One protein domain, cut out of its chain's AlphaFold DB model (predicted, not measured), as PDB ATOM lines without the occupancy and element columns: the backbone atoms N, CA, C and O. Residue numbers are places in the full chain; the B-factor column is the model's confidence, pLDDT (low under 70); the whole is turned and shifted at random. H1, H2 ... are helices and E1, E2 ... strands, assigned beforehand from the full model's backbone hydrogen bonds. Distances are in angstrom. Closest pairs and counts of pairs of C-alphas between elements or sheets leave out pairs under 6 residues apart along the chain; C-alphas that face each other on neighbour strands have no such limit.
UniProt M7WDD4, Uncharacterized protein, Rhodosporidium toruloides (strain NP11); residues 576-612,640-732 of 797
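AT A GLANCE: This is residues 576 to 612 and 640 to 732 of the 797 residues of an uncharacterized protein of Rhodosporidium toruloides (strain NP11) (UniProt M7WDD4). A very small antiparallel sheet of two short strands, E1 and E2, lies in the middle, with H3 on the E1 side and H6 on the E2 side covering the same face; from this core the long helix H2 runs out as an arm, and its residues 598 to 612 stick out. H4 and H5 extend one end of the long axis, and the tail of residues 703 to 732, with no named element, reaches out at the other in a wide loop. The printed part has 130 residues with six named helices and two named strands, in the order H1, E1, H2, H3, H4, H5, E2, H6, and its class is mostly helix. It is loose, with a radius of gyration of the C-alphas of 18.8 A, and spans 61 by 41 by 27 A.

IN THESE COORDINATES: E1 is residues 588 to 590, with C-alpha 588 at (132.556, 201.101, 153.138), and E2 is residues 678 to 680. H2, residues 592 to 612, is the longest helix at 29.8 A and ends with C-alpha 612 at (129.030, 238.558, 163.045). H3, residues 646 to 656, measures 15.4 A; H6, residues 692 to 702, measures 14.5 A and ends with C-alpha 702 at (136.062, 198.765, 141.001). H4 is residues 658 to 666, 12.5 A. The short helices are H1, residues 577 to 581, and H5, residues 671 to 674.

HOW THE PARTS SIT: E1 and E2 are antiparallel at 134 degrees; N 589 and O 679 are 2.8 A apart, and N 679 and O 589 are 2.9 A apart, both within hydrogen-bond range. Short antiparallel pairings join residues 642 to 643 to residues 588 to 589 of E1, and residues 688 to 689 to residues 678 to 679 of E2. The closest C-alphas of E1 and H3 are those of Tyr 588 and Ile 646, 6.8 A apart; those of E2 and H6 are Phe 678 and Leu 692, 6.4 A apart. H3 and H6 are near each other, with 5 pairs of C-alphas within 10 A, as are H2 and H3, also with 5 pairs. H3 and H4 meet only through their link. H4 and H5 are close but not clearly touching, the closest C-alphas, those of Leu 664 and Leu 672, being 5.7 A apart. H1 touches no helix. Every O i to N i+4 pair is within hydrogen-bond range in H1, H3, H4 and H6, and 16 of 17 are in H2; H5 is too short for such a pair.

THE WHOLE: The two C-alphas farthest apart, those of Asp 610 and Thr 718, are 63.5 A apart. Residues 613 to 639 are cut out, and C-alphas 612 and 640 are 31.6 A apart across the cut. The link from E2 to H6 is long, with 11 residues. Mean pLDDT of the printed part is 82.6; 26 residues are under 70, among them residues 709 to 713 and 721 to 732.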
ATOM      1  N   ILE A 576     136.141 191.873 150.050       71.56
ATOM      2  CA  ILE A 576     137.094 192.447 149.102       71.56
ATOM      3  C   ILE A 576     138.493 192.023 149.569       71.56
ATOM      4  O   ILE A 576     138.848 192.406 150.683       71.56
ATOM      5  N   PRO A 577     139.312 191.320 148.762       67.69
ATOM      6  CA  PRO A 577     140.595 190.778 149.230       67.69
ATOM      7  C   PRO A 577     141.518 191.815 149.894       67.69
ATOM      8  O   PRO A 577     142.107 191.545 150.934       67.69
ATOM      9  N   ALA A 578     141.543 193.051 149.380       63.62
ATOM     10  CA  ALA A 578     142.333 194.149 149.950       63.62
ATOM     11  C   ALA A 578     141.977 194.514 151.413       63.62
ATOM     12  O   ALA A 578     142.810 195.075 152.117       63.62
ATOM     13  N   VAL A 579     140.760 194.203 151.879       68.94
ATOM     14  CA  VAL A 579     140.297 194.446 153.264       68.94
ATOM     15  C   VAL A 579     140.773 193.352 154.226       68.94
ATOM     16  O   VAL A 579     140.908 193.592 155.431       68.94
ATOM     17  N   GLU A 580     141.022 192.148 153.707       70.31
ATOM     18  CA  GLU A 580     141.639 191.052 154.456       70.31
ATOM     19  C   GLU A 580     143.125 191.367 154.678       70.31
ATOM     20  O   GLU A 580     143.602 191.313 155.815       70.31
ATOM     21  N   ASP A 581     143.817 191.786 153.611       77.94
ATOM     22  CA  ASP A 581     145.257 192.050 153.616       77.94
ATOM     23  C   ASP A 581     145.650 193.288 154.443       77.94
ATOM     24  O   ASP A 581     146.707 193.273 155.084       77.94
ATOM     25  N   ASP A 582     144.838 194.355 154.470       81.62
ATOM     26  CA  ASP A 582     145.126 195.573 155.240       81.62
ATOM     27  C   ASP A 582     143.961 196.015 156.157       81.62
ATOM     28  O   ASP A 582     142.912 196.448 155.672       81.62
ATOM     29  N   PRO A 583     144.123 195.962 157.497       82.62
ATOM     30  CA  PRO A 583     143.077 196.356 158.437       82.62
ATOM     31  C   PRO A 583     142.831 197.870 158.519       82.62
ATOM     32  O   PRO A 583     141.825 198.267 159.107       82.62
ATOM     33  N   SER A 584     143.716 198.707 157.965       86.00
ATOM     34  CA  SER A 584     143.523 200.162 157.904       86.00
ATOM     35  C   SER A 584     142.555 200.587 156.794       86.00
ATOM     36  O   SER A 584     141.956 201.661 156.876       86.00
ATOM     37  N   VAL A 585     142.347 199.740 155.778       89.31
ATOM     38  CA  VAL A 585     141.469 200.042 154.643       89.31
ATOM     39  C   VAL A 585     140.007 199.869 155.059       89.31
ATOM     40  O   VAL A 585     139.522 198.760 155.290       89.31
ATOM     41  N   LYS A 586     139.287 200.992 155.119       94.31
ATOM     42  CA  LYS A 586     137.859 201.079 155.456       94.31
ATOM     43  C   LYS A 586     137.055 201.510 154.216       94.31
ATOM     44  O   LYS A 586     136.754 202.691 154.069       94.31
ATOM     45  N   PRO A 587     136.740 200.605 153.268       93.88
ATOM     46  CA  PRO A 587     136.218 201.001 151.958       93.88
ATOM     47  C   PRO A 587     134.721 201.334 151.979       93.88
ATOM     48  O   PRO A 587     134.208 201.938 151.038       93.88
ATOM     49  N   TYR A 588     133.997 200.915 153.016       95.94
ATOM     50  CA  TYR A 588     132.556 201.101 153.138       95.94
ATOM     51  C   TYR A 588     132.269 202.421 153.846       95.94
ATOM     52  O   TYR A 588     132.862 202.679 154.882       95.94
ATOM     53  N   GLY A 589     131.347 203.239 153.344       95.75
ATOM     54  CA  GLY A 589     130.932 204.484 153.989       95.75
ATOM     55  C   GLY A 589     129.415 204.624 154.092       95.75
ATOM     56  O   GLY A 589     128.656 203.999 153.348       95.75
ATOM     57  N   CYS A 590     128.990 205.498 154.995       95.75
ATOM     58  CA  CYS A 590     127.619 205.938 155.204       95.75
ATOM     59  C   CYS A 590     127.507 207.345 154.625       95.75
ATOM     60  O   CYS A 590     128.324 208.210 154.945       95.75
ATOM     61  N   ASN A 591     126.545 207.561 153.735       94.75
ATOM     62  CA  ASN A 591     126.329 208.864 153.119       94.75
ATOM     63  C   ASN A 591     125.558 209.809 154.051       94.75
ATOM     64  O   ASN A 591     125.847 210.999 154.070       94.75
ATOM     65  N   TRP A 592     124.644 209.279 154.873       92.75
ATOM     66  CA  TRP A 592     123.886 210.067 155.849       92.75
ATOM     67  C   TRP A 592     124.809 210.824 156.806       92.75
ATOM     68  O   TRP A 592     124.753 212.043 156.845       92.75
ATOM     69  N   CYS A 593     125.788 210.157 157.425       92.88
ATOM     70  CA  CYS A 593     126.798 210.840 158.244       92.88
ATOM     71  C   CYS A 593     127.634 211.907 157.501       92.88
ATOM     72  O   CYS A 593     128.224 212.772 158.148       92.88
ATOM     73  N   VAL A 594     127.742 211.851 156.166       90.94
ATOM     74  CA  VAL A 594     128.397 212.909 155.373       90.94
ATOM     75  C   VAL A 594     127.445 214.090 155.173       90.94
ATOM     76  O   VAL A 594     127.871 215.229 155.355       90.94
ATOM     77  N   ILE A 595     126.173 213.817 154.865       89.56
ATOM     78  CA  ILE A 595     125.103 214.816 154.747       89.56
ATOM     79  C   ILE A 595     124.923 215.544 156.085       89.56
ATOM     80  O   ILE A 595     125.117 216.751 156.130       89.56
ATOM     81  N   ASP A 596     124.710 214.817 157.184       89.62
ATOM     82  CA  ASP A 596     124.507 215.368 158.533       89.62
ATOM     83  C   ASP A 596     125.688 216.248 158.977       89.62
ATOM     84  O   ASP A 596     125.526 217.261 159.658       89.62
ATOM     85  N   ARG A 597     126.912 215.886 158.567       89.25
ATOM     86  CA  ARG A 597     128.124 216.669 158.841       89.25
ATOM     87  C   ARG A 597     128.238 217.910 157.955       89.25
ATOM     88  O   ARG A 597     128.765 218.925 158.408       89.25
ATOM     89  N   ALA A 598     127.796 217.839 156.702       88.62
ATOM     90  CA  ALA A 598     127.757 218.982 155.793       88.62
ATOM     91  C   ALA A 598     126.656 219.981 156.190       88.62
ATOM     92  O   ALA A 598     126.886 221.188 156.149       88.62
ATOM     93  N   GLU A 599     125.507 219.474 156.632       89.38
ATOM     94  CA  GLU A 599     124.380 220.236 157.162       89.38
ATOM     95  C   GLU A 599     124.739 220.912 158.486       89.38
ATOM     96  O   GLU A 599     124.598 222.127 158.598       89.38
ATOM     97  N   ARG A 600     125.350 220.190 159.437       89.31
ATOM     98  CA  ARG A 600     125.877 220.802 160.667       89.31
ATOM     99  C   ARG A 600     126.845 221.952 160.363       89.31
ATOM    100  O   ARG A 600     126.659 223.047 160.873       89.31
ATOM    101  N   ARG A 601     127.793 221.751 159.440       89.19
ATOM    102  CA  ARG A 601     128.713 222.805 158.962       89.19
ATOM    103  C   ARG A 601     128.034 223.940 158.195       89.19
ATOM    104  O   ARG A 601     128.668 224.965 157.944       89.19
ATOM    105  N   ARG A 602     126.806 223.763 157.706       92.00
ATOM    106  CA  ARG A 602     126.001 224.847 157.129       92.00
ATOM    107  C   ARG A 602     125.389 225.670 158.259       92.00
ATOM    108  O   ARG A 602     125.638 226.868 158.288       92.00
ATOM    109  N   VAL A 603     124.722 225.018 159.210       92.94
ATOM    110  CA  VAL A 603     124.117 225.660 160.389       92.94
ATOM    111  C   VAL A 603     125.166 226.399 161.230       92.94
ATOM    112  O   VAL A 603     124.960 227.555 161.573       92.94
ATOM    113  N   GLU A 604     126.331 225.798 161.488       91.62
ATOM    114  CA  GLU A 604     127.450 226.445 162.199       91.62
ATOM    115  C   GLU A 604     127.907 227.745 161.507       91.62
ATOM    116  O   GLU A 604     128.181 228.740 162.174       91.62
ATOM    117  N   ARG A 605     127.951 227.771 160.165       91.06
ATOM    118  CA  ARG A 605     128.302 228.978 159.393       91.06
ATOM    119  C   ARG A 605     127.190 230.023 159.381       91.06
ATOM    120  O   ARG A 605     127.503 231.206 159.326       91.06
ATOM    121  N   GLU A 606     125.934 229.596 159.415       94.69
ATOM    122  CA  GLU A 606     124.755 230.467 159.472       94.69
ATOM    123  C   GLU A 606     124.683 231.181 160.831       94.69
ATOM    124  O   GLU A 606     124.708 232.407 160.880       94.69
ATOM    125  N   VAL A 607     124.799 230.431 161.933       94.75
ATOM    126  CA  VAL A 607     124.885 230.980 163.298       94.75
ATOM    127  C   VAL A 607     126.080 231.930 163.456       94.75
ATOM    128  O   VAL A 607     125.947 233.002 164.046       94.75
ATOM    129  N   LEU A 608     127.251 231.582 162.908       91.62
ATOM    130  CA  LEU A 608     128.426 232.459 162.961       91.62
ATOM    131  C   LEU A 608     128.250 233.734 162.113       91.62
ATOM    132  O   LEU A 608     128.759 234.793 162.488       91.62
ATOM    133  N   ALA A 609     127.528 233.657 160.991       91.56
ATOM    134  CA  ALA A 609     127.194 234.821 160.173       91.56
ATOM    135  C   ALA A 609     126.217 235.761 160.896       91.56
ATOM    136  O   ALA A 609     126.454 236.967 160.906       91.56
ATOM    137  N   ASP A 610     125.195 235.223 161.567       92.31
ATOM    138  CA  ASP A 610     124.232 236.005 162.353       92.31
ATOM    139  C   ASP A 610     124.894 236.719 163.540       92.31
ATOM    140  O   ASP A 610     124.642 237.904 163.779       92.31
ATOM    141  N   LEU A 611     125.797 236.034 164.254       90.38
ATOM    142  CA  LEU A 611     126.583 236.637 165.335       90.38
ATOM    143  C   LEU A 611     127.506 237.751 164.817       90.38
ATOM    144  O   LEU A 611     127.614 238.804 165.444       90.38
ATOM    145  N   LYS A 612     128.136 237.559 163.651       91.19
ATOM    146  CA  LYS A 612     129.030 238.558 163.045       91.19
ATOM    147  C   LYS A 612     128.281 239.740 162.416       91.19
ATOM    148  O   LYS A 612     128.813 240.847 162.386       91.19
ATOM    149  N   GLU A 640     133.688 208.081 162.676       77.56
ATOM    150  CA  GLU A 640     134.351 207.409 161.569       77.56
ATOM    151  C   GLU A 640     133.363 207.296 160.402       77.56
ATOM    152  O   GLU A 640     132.416 206.521 160.449       77.56
ATOM    153  N   LEU A 641     133.587 208.068 159.335       88.69
ATOM    154  CA  LEU A 641     132.744 208.080 158.126       88.69
ATOM    155  C   LEU A 641     132.972 206.854 157.219       88.69
ATOM    156  O   LEU A 641     132.565 206.846 156.052       88.69
ATOM    157  N   SER A 642     133.674 205.849 157.737       94.19
ATOM    158  CA  SER A 642     134.213 204.707 157.012       94.19
ATOM    159  C   SER A 642     134.290 203.482 157.924       94.19
ATOM    160  O   SER A 642     134.787 203.585 159.044       94.19
ATOM    161  N   TRP A 643     133.893 202.321 157.416       95.62
ATOM    162  CA  TRP A 643     133.849 201.041 158.117       95.62
ATOM    163  C   TRP A 643     134.670 199.994 157.368       95.62
ATOM    164  O   TRP A 643     134.780 200.027 156.137       95.62
ATOM    165  N   ARG A 644     135.239 199.040 158.110       93.56
ATOM    166  CA  ARG A 644     136.039 197.958 157.533       93.56
ATOM    167  C   ARG A 644     135.145 196.891 156.921       93.56
ATOM    168  O   ARG A 644     135.451 196.394 155.841       93.56
ATOM    169  N   THR A 645     134.021 196.564 157.560       93.62
ATOM    170  CA  THR A 645     133.111 195.514 157.079       93.62
ATOM    171  C   THR A 645     131.704 196.015 156.757       93.62
ATOM    172  O   THR A 645     131.167 196.948 157.352       93.62
ATOM    173  N   ILE A 646     131.037 195.302 155.844       93.00
ATOM    174  CA  ILE A 646     129.601 195.467 155.547       93.00
ATOM    175  C   ILE A 646     128.736 195.285 156.799       93.00
ATOM    176  O   ILE A 646     127.654 195.867 156.892       93.00
ATOM    177  N   LYS A 647     129.181 194.443 157.738       94.94
ATOM    178  CA  LYS A 647     128.472 194.193 158.990       94.94
ATOM    179  C   LYS A 647     128.481 195.447 159.861       94.94
ATOM    180  O   LYS A 647     127.410 195.867 160.281       94.94
ATOM    181  N   GLU A 648     129.648 196.060 160.053       95.06
ATOM    182  CA  GLU A 648     129.790 197.315 160.800       95.06
ATOM    183  C   GLU A 648     128.965 198.450 160.181       95.06
ATOM    184  O   GLU A 648     128.213 199.099 160.899       95.06
ATOM    185  N   LEU A 649     129.015 198.640 158.853       95.19
ATOM    186  CA  LEU A 649     128.206 199.666 158.176       95.19
ATOM    187  C   LEU A 649     126.698 199.443 158.395       95.19
ATOM    188  O   LEU A 649     125.956 200.382 158.663       95.19
ATOM    189  N   ARG A 650     126.224 198.192 158.307       93.94
ATOM    190  CA  ARG A 650     124.815 197.860 158.584       93.94
ATOM    191  C   ARG A 650     124.438 198.107 160.039       93.94
ATOM    192  O   ARG A 650     123.337 198.575 160.299       93.94
ATOM    193  N   GLU A 651     125.325 197.770 160.968       95.12
ATOM    194  CA  GLU A 651     125.131 197.971 162.401       95.12
ATOM    195  C   GLU A 651     125.115 199.461 162.764       95.12
ATOM    196  O   GLU A 651     124.282 199.882 163.558       95.12
ATOM    197  N   HIS A 652     125.953 200.274 162.119       94.75
ATOM    198  CA  HIS A 652     125.906 201.730 162.209       94.75
ATOM    199  C   HIS A 652     124.586 202.293 161.653       94.75
ATOM    200  O   HIS A 652     123.868 202.961 162.396       94.75
ATOM    201  N   ASN A 653     124.203 201.960 160.412       93.06
ATOM    202  CA  ASN A 653     122.943 202.438 159.827       93.06
ATOM    203  C   ASN A 653     121.726 202.038 160.683       93.06
ATOM    204  O   ASN A 653     120.833 202.850 160.894       93.06
ATOM    205  N   ALA A 654     121.711 200.818 161.231       92.50
ATOM    206  CA  ALA A 654     120.634 200.332 162.096       92.50
ATOM    207  C   ALA A 654     120.630 200.932 163.518       92.50
ATOM    208  O   ALA A 654     119.638 200.769 164.226       92.50
ATOM    209  N   ARG A 655     121.717 201.587 163.953       92.94
ATOM    210  CA  ARG A 655     121.814 202.267 165.258       92.94
ATOM    211  C   ARG A 655     121.527 203.764 165.170       92.94
ATOM    212  O   ARG A 655     120.825 204.275 166.027       92.94
ATOM    213  N   TYR A 656     122.080 204.443 164.165       91.94
ATOM    214  CA  TYR A 656     122.078 205.910 164.072       91.94
ATOM    215  C   TYR A 656     121.102 206.469 163.037       91.94
ATOM    216  O   TYR A 656     120.731 207.634 163.113       91.94
ATOM    217  N   HIS A 657     120.676 205.652 162.074       92.00
ATOM    218  CA  HIS A 657     119.818 206.077 160.967       92.00
ATOM    219  C   HIS A 657     118.602 205.154 160.811       92.00
ATOM    220  O   HIS A 657     118.061 204.996 159.717       92.00
ATOM    221  N   LYS A 658     118.178 204.514 161.909       91.94
ATOM    222  CA  LYS A 658     116.999 203.646 161.922       91.94
ATOM    223  C   LYS A 658     115.740 204.444 161.599       91.94
ATOM    224  O   LYS A 658     114.978 204.030 160.735       91.94
ATOM    225  N   ASP A 659     115.557 205.576 162.267       89.19
ATOM    226  CA  ASP A 659     114.333 206.366 162.152       89.19
ATOM    227  C   ASP A 659     114.240 206.993 160.756       89.19
ATOM    228  O   ASP A 659     113.232 206.816 160.086       89.19
ATOM    229  N   ARG A 660     115.361 207.506 160.226       88.19
ATOM    230  CA  ARG A 660     115.497 207.928 158.821       88.19
ATOM    231  C   ARG A 660     115.215 206.802 157.819       88.19
ATOM    232  O   ARG A 660     114.618 207.041 156.781       88.19
ATOM    233  N   ALA A 661     115.600 205.556 158.110       86.69
ATOM    234  CA  ALA A 661     115.276 204.405 157.260       86.69
ATOM    235  C   ALA A 661     113.793 203.985 157.336       86.69
ATOM    236  O   ALA A 661     113.262 203.457 156.357       86.69
ATOM    237  N   ASP A 662     113.135 204.200 158.480       87.62
ATOM    238  CA  ASP A 662     111.695 204.000 158.655       87.62
ATOM    239  C   ASP A 662     110.902 205.158 157.993       87.62
ATOM    240  O   ASP A 662     109.899 204.903 157.330       87.62
ATOM    241  N   GLU A 663     111.384 206.405 158.054       86.31
ATOM    242  CA  GLU A 663     110.878 207.559 157.288       86.31
ATOM    243  C   GLU A 663     110.997 207.324 155.779       86.31
ATOM    244  O   GLU A 663     109.998 207.407 155.074       86.31
ATOM    245  N   LEU A 664     112.168 206.898 155.288       84.81
ATOM    246  CA  LEU A 664     112.399 206.558 153.877       84.81
ATOM    247  C   LEU A 664     111.506 205.408 153.366       84.81
ATOM    248  O   LEU A 664     111.426 205.158 152.168       84.81
ATOM    249  N   LYS A 665     110.875 204.656 154.271       86.62
ATOM    250  CA  LYS A 665     109.940 203.571 153.953       86.62
ATOM    251  C   LYS A 665     108.474 204.020 153.995       86.62
ATOM    252  O   LYS A 665     107.633 203.358 153.391       86.62
ATOM    253  N   ASN A 666     108.174 205.091 154.727       88.75
ATOM    254  CA  ASN A 666     106.817 205.590 154.962       88.75
ATOM    255  C   ASN A 666     106.512 206.899 154.208       88.75
ATOM    256  O   ASN A 666     105.340 207.237 154.070       88.75
ATOM    257  N   GLY A 667     107.540 207.641 153.788       82.38
ATOM    258  CA  GLY A 667     107.434 208.929 153.106       82.38
ATOM    259  C   GLY A 667     107.388 208.824 151.582       82.38
ATOM    260  O   GLY A 667     107.665 207.775 150.997       82.38
ATOM    261  N   ASP A 668     107.049 209.947 150.955       80.25
ATOM    262  CA  ASP A 668     106.819 210.052 149.515       80.25
ATOM    263  C   ASP A 668     108.082 209.747 148.686       80.25
ATOM    264  O   ASP A 668     109.216 210.038 149.090       80.25
ATOM    265  N   GLU A 669     107.890 209.168 147.492       72.38
ATOM    266  CA  GLU A 669     108.983 208.624 146.664       72.38
ATOM    267  C   GLU A 669     110.045 209.662 146.239       72.38
ATOM    268  O   GLU A 669     111.167 209.298 145.877       72.38
ATOM    269  N   GLU A 670     109.721 210.952 146.333       76.19
ATOM    270  CA  GLU A 670     110.615 212.074 146.039       76.19
ATOM    271  C   GLU A 670     111.747 212.218 147.075       76.19
ATOM    272  O   GLU A 670     112.917 212.349 146.703       76.19
ATOM    273  N   SER A 671     111.454 212.064 148.373       72.06
ATOM    274  CA  SER A 671     112.488 212.045 149.427       72.06
ATOM    275  C   SER A 671     113.385 210.796 149.312       72.06
ATOM    276  O   SER A 671     114.607 210.825 149.487       72.06
ATOM    277  N   LEU A 672     112.783 209.694 148.858       63.03
ATOM    278  CA  LEU A 672     113.400 208.401 148.534       63.03
ATOM    279  C   LEU A 672     114.410 208.433 147.368       63.03
ATOM    280  O   LEU A 672     115.122 207.441 147.147       63.03
ATOM    281  N   LEU A 673     114.450 209.512 146.580       57.47
ATOM    282  CA  LEU A 673     115.369 209.677 145.448       57.47
ATOM    283  C   LEU A 673     116.682 210.371 145.830       57.47
ATOM    284  O   LEU A 673     117.711 210.055 145.229       57.47
ATOM    285  N   MET A 674     116.684 211.251 146.838       62.84
ATOM    286  CA  MET A 674     117.902 211.962 147.251       62.84
ATOM    287  C   MET A 674     118.818 211.116 148.147       62.84
ATOM    288  O   MET A 674     120.041 211.274 148.117       62.84
ATOM    289  N   GLU A 675     118.265 210.174 148.913       76.19
ATOM    290  CA  GLU A 675     119.050 209.420 149.891       76.19
ATOM    291  C   GLU A 675     119.571 208.084 149.358       76.19
ATOM    292  O   GLU A 675     118.928 207.033 149.370       76.19
ATOM    293  N   MET A 676     120.831 208.132 148.929       91.94
ATOM    294  CA  MET A 676     121.677 206.969 148.680       91.94
ATOM    295  C   MET A 676     122.543 206.688 149.922       91.94
ATOM    296  O   MET A 676     123.640 207.236 150.011       91.94
ATOM    297  N   PRO A 677     122.101 205.867 150.898       92.75
ATOM    298  CA  PRO A 677     122.728 205.782 152.223       92.75
ATOM    299  C   PRO A 677     124.110 205.123 152.243       92.75
ATOM    300  O   PRO A 677     124.862 205.298 153.201       92.75
ATOM    301  N   PHE A 678     124.463 204.351 151.216       95.50
ATOM    302  CA  PHE A 678     125.731 203.629 151.145       95.50
ATOM    303  C   PHE A 678     126.698 204.377 150.221       95.50
ATOM    304  O   PHE A 678     126.342 204.647 149.079       95.50
ATOM    305  N   ARG A 679     127.930 204.660 150.655       95.19
ATOM    306  CA  ARG A 679     128.983 205.234 149.794       95.19
ATOM    307  C   ARG A 679     130.237 204.371 149.753       95.19
ATOM    308  O   ARG A 679     130.509 203.597 150.669       95.19
ATOM    309  N   CYS A 680     131.005 204.510 148.682       95.19
ATOM    310  CA  CYS A 680     132.386 204.054 148.634       95.19
ATOM    311  C   CYS A 680     133.259 205.093 149.351       95.19
ATOM    312  O   CYS A 680     133.289 206.251 148.946       95.19
ATOM    313  N   ALA A 681     133.936 204.685 150.424       94.12
ATOM    314  CA  ALA A 681     134.818 205.534 151.229       94.12
ATOM    315  C   ALA A 681     136.296 205.464 150.790       94.12
ATOM    316  O   ALA A 681     137.163 206.015 151.463       94.12
ATOM    317  N   LEU A 682     136.592 204.789 149.673       91.56
ATOM    318  CA  LEU A 682     137.912 204.831 149.043       91.56
ATOM    319  C   LEU A 682     138.084 206.158 148.301       91.56
ATOM    320  O   LEU A 682     137.319 206.440 147.383       91.56
ATOM    321  N   ASP A 683     139.105 206.927 148.656       88.38
ATOM    322  CA  ASP A 683     139.559 208.117 147.927       88.38
ATOM    323  C   ASP A 683     140.126 207.707 146.542       88.38
ATOM    324  O   ASP A 683     140.914 206.753 146.495       88.38
ATOM    325  N   PRO A 684     139.741 208.321 145.397       88.19
ATOM    326  CA  PRO A 684     138.825 209.455 145.195       88.19
ATOM    327  C   PRO A 684     137.462 209.027 144.604       88.19
ATOM    328  O   PRO A 684     137.004 209.559 143.592       88.19
ATOM    329  N   CYS A 685     136.833 207.975 145.135       90.00
ATOM    330  CA  CYS A 685     135.600 207.428 144.567       90.00
ATOM    331  C   CYS A 685     134.372 208.290 144.850       90.00
ATOM    332  O   CYS A 685     133.662 208.659 143.916       90.00
ATOM    333  N   ASP A 686     134.063 208.459 146.138       89.88
ATOM    334  CA  ASP A 686     132.855 209.075 146.709       89.88
ATOM    335  C   ASP A 686     131.492 208.652 146.120       89.88
ATOM    336  O   ASP A 686     130.455 209.211 146.474       89.88
ATOM    337  N   LYS A 687     131.444 207.607 145.283       93.12
ATOM    338  CA  LYS A 687     130.199 207.128 144.670       93.12
ATOM    339  C   LYS A 687     129.236 206.607 145.728       93.12
ATOM    340  O   LYS A 687     129.586 205.756 146.549       93.12
ATOM    341  N   THR A 688     128.008 207.093 145.646       94.81
ATOM    342  CA  THR A 688     126.877 206.744 146.500       94.81
ATOM    343  C   THR A 688     125.964 205.731 145.799       94.81
ATOM    344  O   THR A 688     125.931 205.624 144.573       94.81
ATOM    345  N   PHE A 689     125.254 204.919 146.585       94.69
ATOM    346  CA  PHE A 689     124.403 203.828 146.116       94.69
ATOM    347  C   PHE A 689     123.140 203.706 146.977       94.69
ATOM    348  O   PHE A 689     123.212 203.657 148.206       94.69
ATOM    349  N   LYS A 690     121.979 203.550 146.326       92.69
ATOM    350  CA  LYS A 690     120.686 203.299 146.996       92.69
ATOM    351  C   LYS A 690     120.648 201.962 147.752       92.69
ATOM    352  O   LYS A 690     119.903 201.808 148.711       92.69
ATOM    353  N   SER A 691     121.460 200.979 147.349       93.00
ATOM    354  CA  SER A 691     121.505 199.661 147.991       93.00
ATOM    355  C   SER A 691     122.924 199.132 148.185       93.00
ATOM    356  O   SER A 691     123.830 199.371 147.382       93.00
ATOM    357  N   LEU A 692     123.101 198.312 149.223       92.00
ATOM    358  CA  LEU A 692     124.370 197.636 149.494       92.00
ATOM    359  C   LEU A 692     124.731 196.593 148.414       92.00
ATOM    360  O   LEU A 692     125.897 196.236 148.264       92.00
ATOM    361  N   ALA A 693     123.752 196.126 147.630       93.25
ATOM    362  CA  ALA A 693     124.006 195.338 146.424       93.25
ATOM    363  C   ALA A 693     124.672 196.191 145.328       93.25
ATOM    364  O   ALA A 693     125.641 195.737 144.726       93.25
ATOM    365  N   GLY A 694     124.227 197.440 145.143       94.50
ATOM    366  CA  GLY A 694     124.878 198.413 144.262       94.50
ATOM    367  C   GLY A 694     126.322 198.703 144.679       94.50
ATOM    368  O   GLY A 694     127.220 198.624 143.847       94.50
ATOM    369  N   LEU A 695     126.570 198.917 145.977       94.19
ATOM    370  CA  LEU A 695     127.927 199.123 146.503       94.19
ATOM    371  C   LEU A 695     128.828 197.877 146.328       94.19
ATOM    372  O   LEU A 695     129.996 198.000 145.966       94.19
ATOM    373  N   ARG A 696     128.296 196.658 146.501       91.56
ATOM    374  CA  ARG A 696     129.029 195.409 146.199       91.56
ATOM    375  C   ARG A 696     129.355 195.261 144.713       91.56
ATOM    376  O   ARG A 696     130.489 194.937 144.371       91.56
ATOM    377  N   PHE A 697     128.381 195.508 143.839       93.06
ATOM    378  CA  PHE A 697     128.579 195.472 142.391       93.06
ATOM    379  C   PHE A 697     129.588 196.533 141.942       93.06
ATOM    380  O   PHE A 697     130.431 196.263 141.087       93.06
ATOM    381  N   HIS A 698     129.567 197.714 142.566       93.62
ATOM    382  CA  HIS A 698     130.613 198.710 142.396       93.62
ATOM    383  C   HIS A 698     131.979 198.108 142.714       93.62
ATOM    384  O   HIS A 698     132.803 198.086 141.811       93.62
ATOM    385  N   PHE A 699     132.199 197.524 143.900       90.44
ATOM    386  CA  PHE A 699     133.491 196.915 144.250       90.44
ATOM    387  C   PHE A 699     133.947 195.792 143.306       90.44
ATOM    388  O   PHE A 699     135.131 195.715 142.986       90.44
ATOM    389  N   GLN A 700     133.027 194.978 142.785       87.94
ATOM    390  CA  GLN A 700     133.343 193.952 141.780       87.94
ATOM    391  C   GLN A 700     133.857 194.549 140.458       87.94
ATOM    392  O   GLN A 700     134.744 193.978 139.829       87.94
ATOM    393  N   ASN A 701     133.345 195.716 140.057       86.25
ATOM    394  CA  ASN A 701     133.812 196.464 138.884       86.25
ATOM    395  C   ASN A 701     134.896 197.504 139.232       86.25
ATOM    396  O   ASN A 701     135.440 198.165 138.346       86.25
ATOM    397  N   ALA A 702     135.193 197.703 140.513       80.88
ATOM    398  CA  ALA A 702     136.062 198.765 141.001       80.88
ATOM    399  C   ALA A 702     137.542 198.459 140.751       80.88
ATOM    400  O   ALA A 702     138.323 199.384 140.549       80.88
ATOM    401  N   SER A 703     137.903 197.176 140.670       71.06
ATOM    402  CA  SER A 703     139.196 196.707 140.157       71.06
ATOM    403  C   SER A 703     139.444 197.179 138.717       71.06
ATOM    404  O   SER A 703     140.517 197.687 138.413       71.06
ATOM    405  N   ALA A 704     138.432 197.108 137.845       67.50
ATOM    406  CA  ALA A 704     138.514 197.599 136.466       67.50
ATOM    407  C   ALA A 704     138.475 199.138 136.357       67.50
ATOM    408  O   ALA A 704     138.948 199.692 135.367       67.50
ATOM    409  N   ASN A 705     137.922 199.826 137.362       66.88
ATOM    410  CA  ASN A 705     137.876 201.292 137.443       66.88
ATOM    411  C   ASN A 705     139.022 201.905 138.275       66.88
ATOM    412  O   ASN A 705     139.037 203.117 138.468       66.88
ATOM    413  N   GLY A 706     139.971 201.097 138.757       69.75
ATOM    414  CA  GLY A 706     141.169 201.578 139.446       69.75
ATOM    415  C   GLY A 706     140.988 202.028 140.896       69.75
ATOM    416  O   GLY A 706     141.811 202.789 141.380       69.75
ATOM    417  N   HIS A 707     139.960 201.565 141.612       72.62
ATOM    418  CA  HIS A 707     139.850 201.850 143.052       72.62
ATOM    419  C   HIS A 707     140.818 201.036 143.900       72.62
ATOM    420  O   HIS A 707     141.199 201.492 144.966       72.62
ATOM    421  N   PHE A 708     141.191 199.838 143.448       70.50
ATOM    422  CA  PHE A 708     142.204 199.013 144.094       70.50
ATOM    423  C   PHE A 708     143.430 198.994 143.196       70.50
ATOM    424  O   PHE A 708     143.425 198.292 142.183       70.50
ATOM    425  N   ILE A 709     144.460 199.761 143.556       64.75
ATOM    426  CA  ILE A 709     145.748 199.679 142.872       64.75
ATOM    427  C   ILE A 709     146.760 199.034 143.809       64.75
ATOM    428  O   ILE A 709     147.140 199.595 144.836       64.75
ATOM    429  N   VAL A 710     147.164 197.818 143.447       60.62
ATOM    430  CA  VAL A 710     148.238 197.090 144.118       60.62
ATOM    431  C   VAL A 710     149.550 197.619 143.557       60.62
ATOM    432  O   VAL A 710     149.942 197.246 142.452       60.62
ATOM    433  N   ALA A 711     150.215 198.502 144.300       52.16
ATOM    434  CA  ALA A 711     151.573 198.891 143.962       52.16
ATOM    435  C   ALA A 711     152.495 197.672 144.114       52.16
ATOM    436  O   ALA A 711     152.570 197.044 145.170       52.16
ATOM    437  N   LEU A 712     153.198 197.331 143.040       61.38
ATOM    438  CA  LEU A 712     154.320 196.405 143.086       61.38
ATOM    439  C   LEU A 712     155.601 197.254 143.197       61.38
ATOM    440  O   LEU A 712     156.223 197.525 142.170       61.38
ATOM    441  N   GLU A 713     155.988 197.748 144.389       67.75
ATOM    442  CA  GLU A 713     157.367 198.260 144.516       67.75
ATOM    443  C   GLU A 713     158.316 197.063 144.359       67.75
ATOM    444  O   GLU A 713     158.159 195.997 144.963       67.75
ATOM    445  N   ARG A 714     159.327 197.242 143.516       71.88
ATOM    446  CA  ARG A 714     160.407 196.278 143.385       71.88
ATOM    447  C   ARG A 714     161.260 196.352 144.647       71.88
ATOM    448  O   ARG A 714     161.713 197.427 145.015       71.88
ATOM    449  N   ASP A 715     161.454 195.222 145.315       77.75
ATOM    450  CA  ASP A 715     162.277 195.134 146.521       77.75
ATOM    451  C   ASP A 715     163.753 195.297 146.109       77.75
ATOM    452  O   ASP A 715     164.323 194.397 145.489       77.75
ATOM    453  N   ASP A 716     164.353 196.460 146.395       85.06
ATOM    454  CA  ASP A 716     165.689 196.856 145.910       85.06
ATOM    455  C   ASP A 716     166.796 195.842 146.251       85.06
ATOM    456  O   ASP A 716     167.788 195.741 145.530       85.06
ATOM    457  N   GLN A 717     166.635 195.067 147.331       82.25
ATOM    458  CA  GLN A 717     167.631 194.076 147.756       82.25
ATOM    459  C   GLN A 717     167.496 192.729 147.041       82.25
ATOM    460  O   GLN A 717     168.494 192.034 146.854       82.25
ATOM    461  N   THR A 718     166.280 192.330 146.659       85.31
ATOM    462  CA  THR A 718     166.031 191.021 146.021       85.31
ATOM    463  C   THR A 718     165.733 191.123 144.529       85.31
ATOM    464  O   THR A 718     165.733 190.111 143.828       85.31
ATOM    465  N   GLY A 719     165.457 192.326 144.025       84.88
ATOM    466  CA  GLY A 719     165.059 192.584 142.646       84.88
ATOM    467  C   GLY A 719     163.715 191.961 142.254       84.88
ATOM    468  O   GLY A 719     163.343 192.072 141.081       84.88
ATOM    469  N   GLN A 720     163.000 191.321 143.189       73.81
ATOM    470  CA  GLN A 720     161.672 190.755 142.978       73.81
ATOM    471  C   GLN A 720     160.593 191.823 143.163       73.81
ATOM    472  O   GLN A 720     160.631 192.633 144.088       73.81
ATOM    473  N   GLU A 721     159.598 191.794 142.283       65.06
ATOM    474  CA  GLU A 721     158.372 192.570 142.432       65.06
ATOM    475  C   GLU A 721     157.530 191.936 143.543       65.06
ATOM    476  O   GLU A 721     156.858 190.921 143.343       65.06
ATOM    477  N   ARG A 722     157.593 192.516 144.743       62.38
ATOM    478  CA  ARG A 722     156.637 192.221 145.810       62.38
ATOM    479  C   ARG A 722     155.489 193.213 145.708       62.38
ATOM    480  O   ARG A 722     155.694 194.384 145.419       62.38
ATOM    481  N   ALA A 723     154.275 192.757 145.997       58.25
ATOM    482  CA  ALA A 723     153.169 193.666 146.262       58.25
ATOM    483  C   ALA A 723     153.456 194.399 147.574       58.25
ATOM    484  O   ALA A 723     153.232 193.858 148.659       58.25
ATOM    485  N   THR A 724     154.024 195.598 147.482       52.81
ATOM    486  CA  THR A 724     154.297 196.411 148.658       52.81
ATOM    487  C   THR A 724     153.075 197.240 149.005       52.81
ATOM    488  O   THR A 724     152.252 197.628 148.178       52.81
ATOM    489  N   LYS A 725     152.911 197.464 150.304       53.31
ATOM    490  CA  LYS A 725     151.610 197.761 150.903       53.31
ATOM    491  C   LYS A 725     151.152 199.219 150.764       53.31
ATOM    492  O   LYS A 725     150.395 199.713 151.592       53.31
ATOM    493  N   LYS A 726     151.626 199.937 149.744       47.56
ATOM    494  CA  LYS A 726     151.361 201.368 149.553       47.56
ATOM    495  C   LYS A 726     150.332 201.573 148.452       47.56
ATOM    496  O   LYS A 726     150.634 201.586 147.264       47.56
ATOM    497  N   PHE A 727     149.092 201.743 148.888       52.97
ATOM    498  CA  PHE A 727     147.900 201.891 148.060       52.97
ATOM    499  C   PHE A 727     147.845 203.256 147.346       52.97
ATOM    500  O   PHE A 727     147.031 204.116 147.680       52.97
ATOM    501  N   LYS A 728     148.748 203.499 146.389       50.19
ATOM    502  CA  LYS A 728     148.717 204.705 145.552       50.19
ATOM    503  C   LYS A 728     149.458 204.491 144.236       50.19
ATOM    504  O   LYS A 728     150.679 204.583 144.178       50.19
ATOM    505  N   GLN A 729     148.715 204.264 143.160       48.72
ATOM    506  CA  GLN A 729     149.255 204.365 141.809       48.72
ATOM    507  C   GLN A 729     148.167 204.874 140.868       48.72
ATOM    508  O   GLN A 729     147.120 204.256 140.705       48.72
ATOM    509  N   GLU A 730     148.441 206.002 140.221       42.25
ATOM    510  CA  GLU A 730     147.686 206.434 139.053       42.25
ATOM    511  C   GLU A 730     147.727 205.307 138.016       42.25
ATOM    512  O   GLU A 730     148.793 204.989 137.475       42.25
ATOM    513  N   ILE A 731     146.576 204.709 137.698       45.03
ATOM    514  CA  ILE A 731     146.488 203.888 136.493       45.03
ATOM    515  C   ILE A 731     146.606 204.850 135.317       45.03
ATOM    516  O   ILE A 731     145.607 205.389 134.837       45.03
ATOM    517  N   LYS A 732     147.838 205.050 134.831       50.81
ATOM    518  CA  LYS A 732     148.071 205.548 133.475       50.81
ATOM    519  C   LYS A 732     147.249 204.632 132.566       50.81
ATOM    520  O   LYS A 732     147.557 203.439 132.506       50.81
TER     521      LYS A 732